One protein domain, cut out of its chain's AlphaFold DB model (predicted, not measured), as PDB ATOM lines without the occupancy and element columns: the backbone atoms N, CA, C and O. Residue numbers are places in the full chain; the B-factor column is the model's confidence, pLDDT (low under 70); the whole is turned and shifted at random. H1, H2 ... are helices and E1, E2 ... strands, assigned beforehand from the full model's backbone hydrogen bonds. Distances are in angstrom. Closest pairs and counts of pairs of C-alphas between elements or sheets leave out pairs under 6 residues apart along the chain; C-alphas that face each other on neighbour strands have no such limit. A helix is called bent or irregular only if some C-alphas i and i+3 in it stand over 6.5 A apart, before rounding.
ATOM      1  N   MET A 403      86.632 109.128  74.211       80.25
ATOM      2  CA  MET A 403      86.802 110.065  73.106       80.25
ATOM      3  C   MET A 403      86.720 111.494  73.653       80.25
ATOM      4  O   MET A 403      85.674 111.849  74.206       80.25
ATOM      5  N   PRO A 404      87.787 112.310  73.548       84.62
ATOM      6  CA  PRO A 404      87.736 113.719  73.923       84.62
ATOM      7  C   PRO A 404      86.815 114.484  72.967       84.62
ATOM      8  O   PRO A 404      86.859 114.260  71.758       84.62
ATOM      9  N   LEU A 405      86.003 115.398  73.492       84.94
ATOM     10  CA  LEU A 405      85.179 116.299  72.685       84.94
ATOM     11  C   LEU A 405      85.997 117.495  72.183       84.94
ATOM     12  O   LEU A 405      86.859 118.022  72.891       84.94
ATOM     13  N   THR A 406      85.664 117.979  70.987       85.25
ATOM     14  CA  THR A 406      86.018 119.343  70.567       85.25
ATOM     15  C   THR A 406      85.201 120.361  71.370       85.25
ATOM     16  O   THR A 406      84.130 120.023  71.874       85.25
ATOM     17  N   GLN A 407      85.656 121.618  71.452       84.88
ATOM     18  CA  GLN A 407      84.896 122.674  72.137       84.88
ATOM     19  C   GLN A 407      83.467 122.778  71.591       84.88
ATOM     20  O   GLN A 407      82.524 122.724  72.365       84.88
ATOM     21  N   GLN A 408      83.300 122.802  70.262       83.00
ATOM     22  CA  GLN A 408      81.978 122.842  69.632       83.00
ATOM     23  C   GLN A 408      81.088 121.668  70.069       83.00
ATOM     24  O   GLN A 408      79.955 121.901  70.472       83.00
ATOM     25  N   ALA A 409      81.594 120.429  70.050       85.50
ATOM     26  CA  ALA A 409      80.817 119.262  70.473       85.50
ATOM     27  C   ALA A 409      80.493 119.280  71.982       85.50
ATOM     28  O   ALA A 409      79.459 118.759  72.389       85.50
ATOM     29  N   ALA A 410      81.336 119.903  72.811       87.38
ATOM     30  CA  ALA A 410      81.072 120.112  74.235       87.38
ATOM     31  C   ALA A 410      80.019 121.211  74.486       87.38
ATOM     32  O   ALA A 410      79.111 121.003  75.289       87.38
ATOM     33  N   THR A 411      80.078 122.337  73.765       85.69
ATOM     34  CA  THR A 411      79.046 123.390  73.795       85.69
ATOM     35  C   THR A 411      77.694 122.859  73.309       85.69
ATOM     36  O   THR A 411      76.666 123.148  73.913       85.69
ATOM     37  N   GLU A 412      77.701 122.046  72.249       85.88
ATOM     38  CA  GLU A 412      76.536 121.350  71.688       85.88
ATOM     39  C   GLU A 412      75.962 120.348  72.706       85.88
ATOM     40  O   GLU A 412      74.775 120.399  73.019       85.88
ATOM     41  N   ALA A 413      76.811 119.524  73.335       86.12
ATOM     42  CA  ALA A 413      76.412 118.622  74.419       86.12
ATOM     43  C   ALA A 413      75.817 119.373  75.622       86.12
ATOM     44  O   ALA A 413      74.841 118.912  76.208       86.12
ATOM     45  N   GLY A 414      76.342 120.554  75.957       83.06
ATOM     46  CA  GLY A 414      75.825 121.411  77.028       83.06
ATOM     47  C   GLY A 414      74.361 121.847  76.865       83.06
ATOM     48  O   GLY A 414      73.762 122.298  77.840       83.06
ATOM     49  N   GLN A 415      73.761 121.692  75.680       82.62
ATOM     50  CA  GLN A 415      72.355 122.034  75.425       82.62
ATOM     51  C   GLN A 415      71.376 120.876  75.686       82.62
ATOM     52  O   GLN A 415      70.173 121.115  75.790       82.62
ATOM     53  N   TYR A 416      71.858 119.636  75.829       81.56
ATOM     54  CA  TYR A 416      71.016 118.450  76.019       81.56
ATOM     55  C   TYR A 416      71.242 117.806  77.395       81.56
ATOM     56  O   TYR A 416      72.347 117.807  77.927       81.56
ATOM     57  N   GLN A 417      70.196 117.197  77.960       82.38
ATOM     58  CA  GLN A 417      70.312 116.336  79.153       82.38
ATOM     59  C   GLN A 417      70.604 114.872  78.778       82.38
ATOM     60  O   GLN A 417      71.229 114.136  79.539       82.38
ATOM     61  N   GLN A 418      70.179 114.453  77.586       82.81
ATOM     62  CA  GLN A 418      70.415 113.133  77.012       82.81
ATOM     63  C   GLN A 418      70.480 113.262  75.484       82.81
ATOM     64  O   GLN A 418      69.704 114.019  74.899       82.81
ATOM     65  N   LEU A 419      71.374 112.510  74.840       80.50
ATOM     66  CA  LEU A 419      71.442 112.360  73.386       80.50
ATOM     67  C   LEU A 419      71.485 110.873  73.023       80.50
ATOM     68  O   LEU A 419      72.438 110.169  73.352       80.50
ATOM     69  N   GLU A 420      70.452 110.399  72.325       81.69
ATOM     70  CA  GLU A 420      70.250 108.980  72.006       81.69
ATOM     71  C   GLU A 420      70.378 108.091  73.264       81.69
ATOM     72  O   GLU A 420      69.532 108.143  74.158       81.69
ATOM     73  N   GLN A 421      71.440 107.284  73.352       78.00
ATOM     74  CA  GLN A 421      71.718 106.386  74.480       78.00
ATOM     75  C   GLN A 421      72.572 107.032  75.584       78.00
ATOM     76  O   GLN A 421      72.792 106.402  76.612       78.00
ATOM     77  N   PHE A 422      73.081 108.252  75.381       83.56
ATOM     78  CA  PHE A 422      74.041 108.891  76.278       83.56
ATOM     79  C   PHE A 422      73.389 109.941  77.176       83.56
ATOM     80  O   PHE A 422      72.889 110.954  76.687       83.56
ATOM     81  N   THR A 423      73.474 109.759  78.492       88.31
ATOM     82  CA  THR A 423      73.131 110.815  79.460       88.31
ATOM     83  C   THR A 423      74.240 111.860  79.487       88.31
ATOM     84  O   THR A 423      75.418 111.506  79.563       88.31
ATOM     85  N   ILE A 424      73.903 113.149  79.460       90.06
ATOM     86  CA  ILE A 424      74.897 114.226  79.487       90.06
ATOM     87  C   ILE A 424      75.011 114.799  80.901       90.06
ATOM     88  O   ILE A 424      74.016 115.061  81.573       90.06
ATOM     89  N   ARG A 425      76.246 114.973  81.375       90.38
ATOM     90  CA  ARG A 425      76.560 115.500  82.707       90.38
ATOM     91  C   ARG A 425      77.558 116.643  82.591       90.38
ATOM     92  O   ARG A 425      78.732 116.422  82.304       90.38
ATOM     93  N   GLN A 426      77.086 117.860  82.842       91.00
ATOM     94  CA  GLN A 426      77.951 119.020  83.040       91.00
ATOM     95  C   GLN A 426      78.571 118.948  84.439       91.00
ATOM     96  O   GLN A 426      77.860 118.690  85.413       91.00
ATOM     97  N   VAL A 427      79.885 119.150  84.551       90.69
ATOM     98  CA  VAL A 427      80.616 119.060  85.824       90.69
ATOM     99  C   VAL A 427      81.645 120.182  85.967       90.69
ATOM    100  O   VAL A 427      82.295 120.574  84.999       90.69
ATOM    101  N   ALA A 428      81.809 120.683  87.192       89.25
ATOM    102  CA  ALA A 428      82.779 121.726  87.515       89.25
ATOM    103  C   ALA A 428      84.226 121.233  87.358       89.25
ATOM    104  O   ALA A 428      84.519 120.055  87.573       89.25
ATOM    105  N   SER A 429      85.164 122.138  87.064       85.88
ATOM    106  CA  SER A 429      86.580 121.819  86.794       85.88
ATOM    107  C   SER A 429      87.267 121.017  87.906       85.88
ATOM    108  O   SER A 429      88.104 120.161  87.633       85.88
ATOM    109  N   GLN A 430      86.871 121.255  89.158       86.75
ATOM    110  CA  GLN A 430      87.350 120.552  90.356       86.75
ATOM    111  C   GLN A 430      86.896 119.075  90.441       86.75
ATOM    112  O   GLN A 430      87.493 118.277  91.164       86.75
ATOM    113  N   ASP A 431      85.816 118.718  89.739       88.44
ATOM    114  CA  ASP A 431      85.173 117.399  89.749       88.44
ATOM    115  C   ASP A 431      85.350 116.670  88.408       88.44
ATOM    116  O   ASP A 431      85.371 115.441  88.371       88.44
ATOM    117  N   TYR A 432      85.592 117.411  87.323       87.69
ATOM    118  CA  TYR A 432      85.903 116.893  85.991       87.69
ATOM    119  C   TYR A 432      87.059 115.880  85.995       87.69
ATOM    120  O   TYR A 432      86.942 114.804  85.411       87.69
ATOM    121  N   GLN A 433      88.148 116.168  86.722       84.44
ATOM    122  CA  GLN A 433      89.266 115.226  86.872       84.44
ATOM    123  C   GLN A 433      88.861 113.938  87.610       84.44
ATOM    124  O   GLN A 433      89.363 112.864  87.283       84.44
ATOM    125  N   LYS A 434      87.932 114.025  88.573       85.44
ATOM    126  CA  LYS A 434      87.431 112.871  89.339       85.44
ATOM    127  C   LYS A 434      86.536 111.990  88.475       85.44
ATOM    128  O   LYS A 434      86.681 110.776  88.511       85.44
ATOM    129  N   GLU A 435      85.643 112.586  87.686       85.00
ATOM    130  CA  GLU A 435      84.789 111.847  86.748       85.00
ATOM    131  C   GLU A 435      85.610 111.221  85.617       85.00
ATOM    132  O   GLU A 435      85.388 110.053  85.311       85.00
ATOM    133  N   TRP A 436      86.609 111.930  85.067       82.31
ATOM    134  CA  TRP A 436      87.572 111.342  84.124       82.31
ATOM    135  C   TRP A 436      88.257 110.120  84.739       82.31
ATOM    136  O   TRP A 436      88.164 109.037  84.173       82.31
ATOM    137  N   ALA A 437      88.854 110.256  85.928       79.88
ATOM    138  CA  ALA A 437      89.564 109.169  86.604       79.88
ATOM    139  C   ALA A 437      88.654 107.984  86.989       79.88
ATOM    140  O   ALA A 437      89.043 106.829  86.823       79.88
ATOM    141  N   ALA A 438      87.437 108.249  87.477       77.44
ATOM    142  CA  ALA A 438      86.466 107.216  87.856       77.44
ATOM    143  C   ALA A 438      85.950 106.422  86.644       77.44
ATOM    144  O   ALA A 438      85.640 105.233  86.756       77.44
ATOM    145  N   SER A 439      85.882 107.070  85.484       72.12
ATOM    146  CA  SER A 439      85.546 106.444  84.212       72.12
ATOM    147  C   SER A 439      86.759 105.762  83.547       72.12
ATOM    148  O   SER A 439      86.628 104.680  82.963       72.12
ATOM    149  N   SER A 440      87.965 106.326  83.664       66.12
ATOM    150  CA  SER A 440      89.175 105.850  82.987       66.12
ATOM    151  C   SER A 440      89.859 104.672  83.690       66.12
ATOM    152  O   SER A 440      90.810 104.830  84.452       66.12
ATOM    153  N   LYS A 441      89.462 103.450  83.322       59.84
ATOM    154  CA  LYS A 441      90.165 102.205  83.711       59.84
ATOM    155  C   LYS A 441      91.498 101.952  82.974       59.84
ATOM    156  O   LYS A 441      92.078 100.885  83.137       59.84
ATOM    157  N   SER A 442      91.964 102.882  82.136       53.22
ATOM    158  CA  SER A 442      93.180 102.739  81.318       53.22
ATOM    159  C   SER A 442      93.752 104.121  80.948       53.22
ATOM    160  O   SER A 442      93.666 104.558  79.800       53.22
ATOM    161  N   ALA A 443      94.236 104.859  81.948       52.03
ATOM    162  CA  ALA A 443      94.477 106.309  81.885       52.03
ATOM    163  C   ALA A 443      95.786 106.757  81.182       52.03
ATOM    164  O   ALA A 443      96.097 107.944  81.178       52.03
ATOM    165  N   ASP A 444      96.540 105.844  80.563       50.28
ATOM    166  CA  ASP A 444      97.964 106.046  80.226       50.28
ATOM    167  C   ASP A 444      98.277 106.625  78.827       50.28
ATOM    168  O   ASP A 444      99.436 106.610  78.411       50.28
ATOM    169  N   ARG A 445      97.289 107.084  78.038       53.25
ATOM    170  CA  ARG A 445      97.545 107.515  76.634       53.25
ATOM    171  C   ARG A 445      96.952 108.844  76.183       53.25
ATOM    172  O   ARG A 445      97.409 109.381  75.179       53.25
ATOM    173  N   PHE A 446      95.972 109.386  76.897       58.75
ATOM    174  CA  PHE A 446      95.340 110.655  76.547       58.75
ATOM    175  C   PHE A 446      95.170 111.469  77.826       58.75
ATOM    176  O   PHE A 446      94.600 110.977  78.797       58.75
ATOM    177  N   GLY A 447      95.714 112.688  77.843       69.44
ATOM    178  CA  GLY A 447      95.555 113.602  78.972       69.44
ATOM    179  C   GLY A 447      94.111 114.085  79.119       69.44
ATOM    180  O   GLY A 447      93.286 113.893  78.225       69.44
ATOM    181  N   TYR A 448      93.818 114.742  80.244       77.94
ATOM    182  CA  TYR A 448      92.508 115.342  80.507       77.94
ATOM    183  C   TYR A 448      92.078 116.249  79.336       77.94
ATOM    184  O   TYR A 448      92.820 117.175  78.993       77.94
ATOM    185  N   PRO A 449      90.902 116.024  78.720       83.62
ATOM    186  CA  PRO A 449      90.399 116.902  77.672       83.62
ATOM    187  C   PRO A 449      90.065 118.282  78.244       83.62
ATOM    188  O   PRO A 449      89.644 118.405  79.391       83.62
ATOM    189  N   ALA A 450      90.196 119.328  77.428       83.38
ATOM    190  CA  ALA A 450      89.907 120.693  77.869       83.38
ATOM    191  C   ALA A 450      88.401 121.000  78.003       83.38
ATOM    192  O   ALA A 450      88.044 121.919  78.729       83.38
ATOM    193  N   TYR A 451      87.526 120.254  77.312       87.69
ATOM    194  CA  TYR A 451      86.106 120.618  77.149       87.69
ATOM    195  C   TYR A 451      85.111 119.515  77.536       87.69
ATOM    196  O   TYR A 451      84.018 119.798  78.015       87.69
ATOM    197  N   GLY A 452      85.451 118.241  77.329       90.75
ATOM    198  CA  GLY A 452      84.521 117.138  77.570       90.75
ATOM    199  C   GLY A 452      85.007 115.801  77.023       90.75
ATOM    200  O   GLY A 452      86.018 115.742  76.323       90.75
ATOM    201  N   PHE A 453      84.288 114.731  77.345       88.12
ATOM    202  CA  PHE A 453      84.547 113.382  76.849       88.12
ATOM    203  C   PHE A 453      83.284 112.533  76.756       88.12
ATOM    204  O   PHE A 453      82.285 112.809  77.419       88.12
ATOM    205  N   ILE A 454      83.363 111.447  75.988       86.56
ATOM    206  CA  ILE A 454      82.354 110.386  75.988       86.56
ATOM    207  C   ILE A 454      82.893 109.144  76.699       86.56
ATOM    208  O   ILE A 454      83.937 108.603  76.327       86.56
ATOM    209  N   ASP A 455      82.152 108.684  77.705       83.31
ATOM    210  CA  ASP A 455      82.290 107.373  78.329       83.31
ATOM    211  C   ASP A 455      81.369 106.360  77.635       83.31
ATOM    212  O   ASP A 455      80.150 106.340  77.834       83.31
ATOM    213  N   TYR A 456      81.970 105.478  76.843       77.94
ATOM    214  CA  TYR A 456      81.269 104.401  76.146       77.94
ATOM    215  C   TYR A 456      80.911 103.194  77.029       77.94
ATOM    216  O   TYR A 456      80.121 102.359  76.597       77.94
ATOM    217  N   GLN A 457      81.467 103.077  78.240       76.06
ATOM    218  CA  GLN A 457      81.132 102.008  79.192       76.06
ATOM    219  C   GLN A 457      79.956 102.398  80.094       76.06
ATOM    220  O   GLN A 457      79.114 101.552  80.387       76.06
ATOM    221  N   ARG A 458      79.892 103.662  80.532       79.56
ATOM    222  CA  ARG A 458      78.778 104.210  81.334       79.56
ATOM    223  C   ARG A 458      77.627 104.753  80.480       79.56
ATOM    224  O   ARG A 458      76.580 105.041  81.044       79.56
ATOM    225  N   GLN A 459      77.829 104.923  79.169       83.94
ATOM    226  CA  GLN A 459      76.936 105.669  78.268       83.94
ATOM    227  C   GLN A 459      76.676 107.097  78.785       83.94
ATOM    228  O   GLN A 459      75.541 107.543  78.941       83.94
ATOM    229  N   VAL A 460      77.759 107.824  79.080       85.94
ATOM    230  CA  VAL A 460      77.702 109.200  79.600       85.94
ATOM    231  C   VAL A 460      78.576 110.125  78.762       85.94
ATOM    232  O   VAL A 460      79.725 109.800  78.479       85.94
ATOM    233  N   ILE A 461      78.063 111.302  78.412       89.00
ATOM    234  CA  ILE A 461      78.871 112.414  77.898       89.00
ATOM    235  C   ILE A 461      79.156 113.351  79.076       89.00
ATOM    236  O   ILE A 461      78.229 113.897  79.671       89.00
ATOM    237  N   VAL A 462      80.423 113.526  79.443       90.88
ATOM    238  CA  VAL A 462      80.836 114.425  80.529       90.88
ATOM    239  C   VAL A 462      81.383 115.709  79.921       90.88
ATOM    240  O   VAL A 462      82.368 115.686  79.186       90.88
ATOM    241  N   VAL A 463      80.746 116.831  80.234       92.62
ATOM    242  CA  VAL A 463      81.088 118.162  79.718       92.62
ATOM    243  C   VAL A 463      81.686 118.983  80.853       92.62
ATOM    244  O   VAL A 463      81.137 119.009  81.955       92.62
ATOM    245  N   LEU A 464      82.804 119.660  80.601       90.62
ATOM    246  CA  LEU A 464      83.314 120.663  81.527       90.62
ATOM    247  C   LEU A 464      82.351 121.852  81.515       90.62
ATOM    248  O   LEU A 464      82.089 122.420  80.456       90.62
ATOM    249  N   SER A 465      81.830 122.251  82.674       84.38
ATOM    250  CA  SER A 465      81.008 123.457  82.746       84.38
ATOM    251  C   SER A 465      81.883 124.689  82.481       84.38
ATOM    252  O   SER A 465      82.593 125.146  83.382       84.38
TER     253      SER A 465
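AT A GLANCE: This is residues 403 to 465 of the 483 residues of an uncharacterized protein of Leptolyngbya sp (UniProt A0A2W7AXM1). A small sheet of three strands is sandwiched between two helices, H1 over one face and the longer H2 over the other, and a wide loop, residues 440 to 451, swings out to one side before the chain comes back to the sheet as the hairpin E2 and E3. The printed part has 63 residues, with two named helices and three named strands in the order H1, E1, H2, E2, E3. The sheet runs E1, E3, E2 and is mixed, and the class is mixed, helices and strands. The whole is compact, with a radius of gyration of the C-alphas of 10.6 A and spans of 30 by 21 by 18 A.

HOW THE PARTS SIT: Residues 403 to 404 pair antiparallel with residues 453 to 454 of E2, which is residues 452 to 455. H1, residues 407 to 413, is on the sheet of E2, E1, residues 422 to 427, and E3, residues 460 to 464, at a height over the sheet of 8.6 A. H1 is over E2 and, only just, with 3 of its C-alphas, over E3; it runs slantwise to the strands, at 54 degrees to E2 on the local plane. The closest C-alphas of H1 and E3, those of Ala 410 and Val 463, are 5.8 A apart. Residues 418 to 419 pair antiparallel with residues 422 to 423 of E1. The edge strand E1 is parallel to the inner strand E3, at 25 degrees, with N 425 and O 461 within hydrogen-bond range at 2.8 A. H2, residues 429 to 439, is on the opposite face from H1, which gives three layers, helices on both faces of a sheet. H2 has a height over the sheet of 9.0 A and runs along the strands, at 21 degrees to E3 on the local plane. Its closest C-alphas to E3 are those of Ser 429 and Leu 464, 6.3 A apart. H1 and H2 are apart. E2, the other edge strand, and E3 are an antiparallel hairpin, with N 453 and O 462 within hydrogen-bond range at 2.8 A. Every O i to N i+4 pair is within hydrogen-bond range in H1, and 5 of 7 are in H2.

IN THESE COORDINATES: H1 begins at C-alpha 407, (84.896, 122.674, 72.137), and is 9.7 A long. E1 measures 15.4 A. H2 measures 15.6 A and is irregular, but only just: C-alphas 430 and 433 are 6.6 A apart. E2 measures 10.0 A. E3 measures 12.9 A and ends at C-alpha 464, (83.314, 120.663, 81.527).

THE WHOLE: The two C-alphas farthest apart, those of Gln 415 and Asp 444, are 30.6 A apart. The printed part has no cut. The link from H2 to E2, 12 residues, is long. The mean pLDDT of the printed part is 81.3, and residues 440 to 447 are under 70.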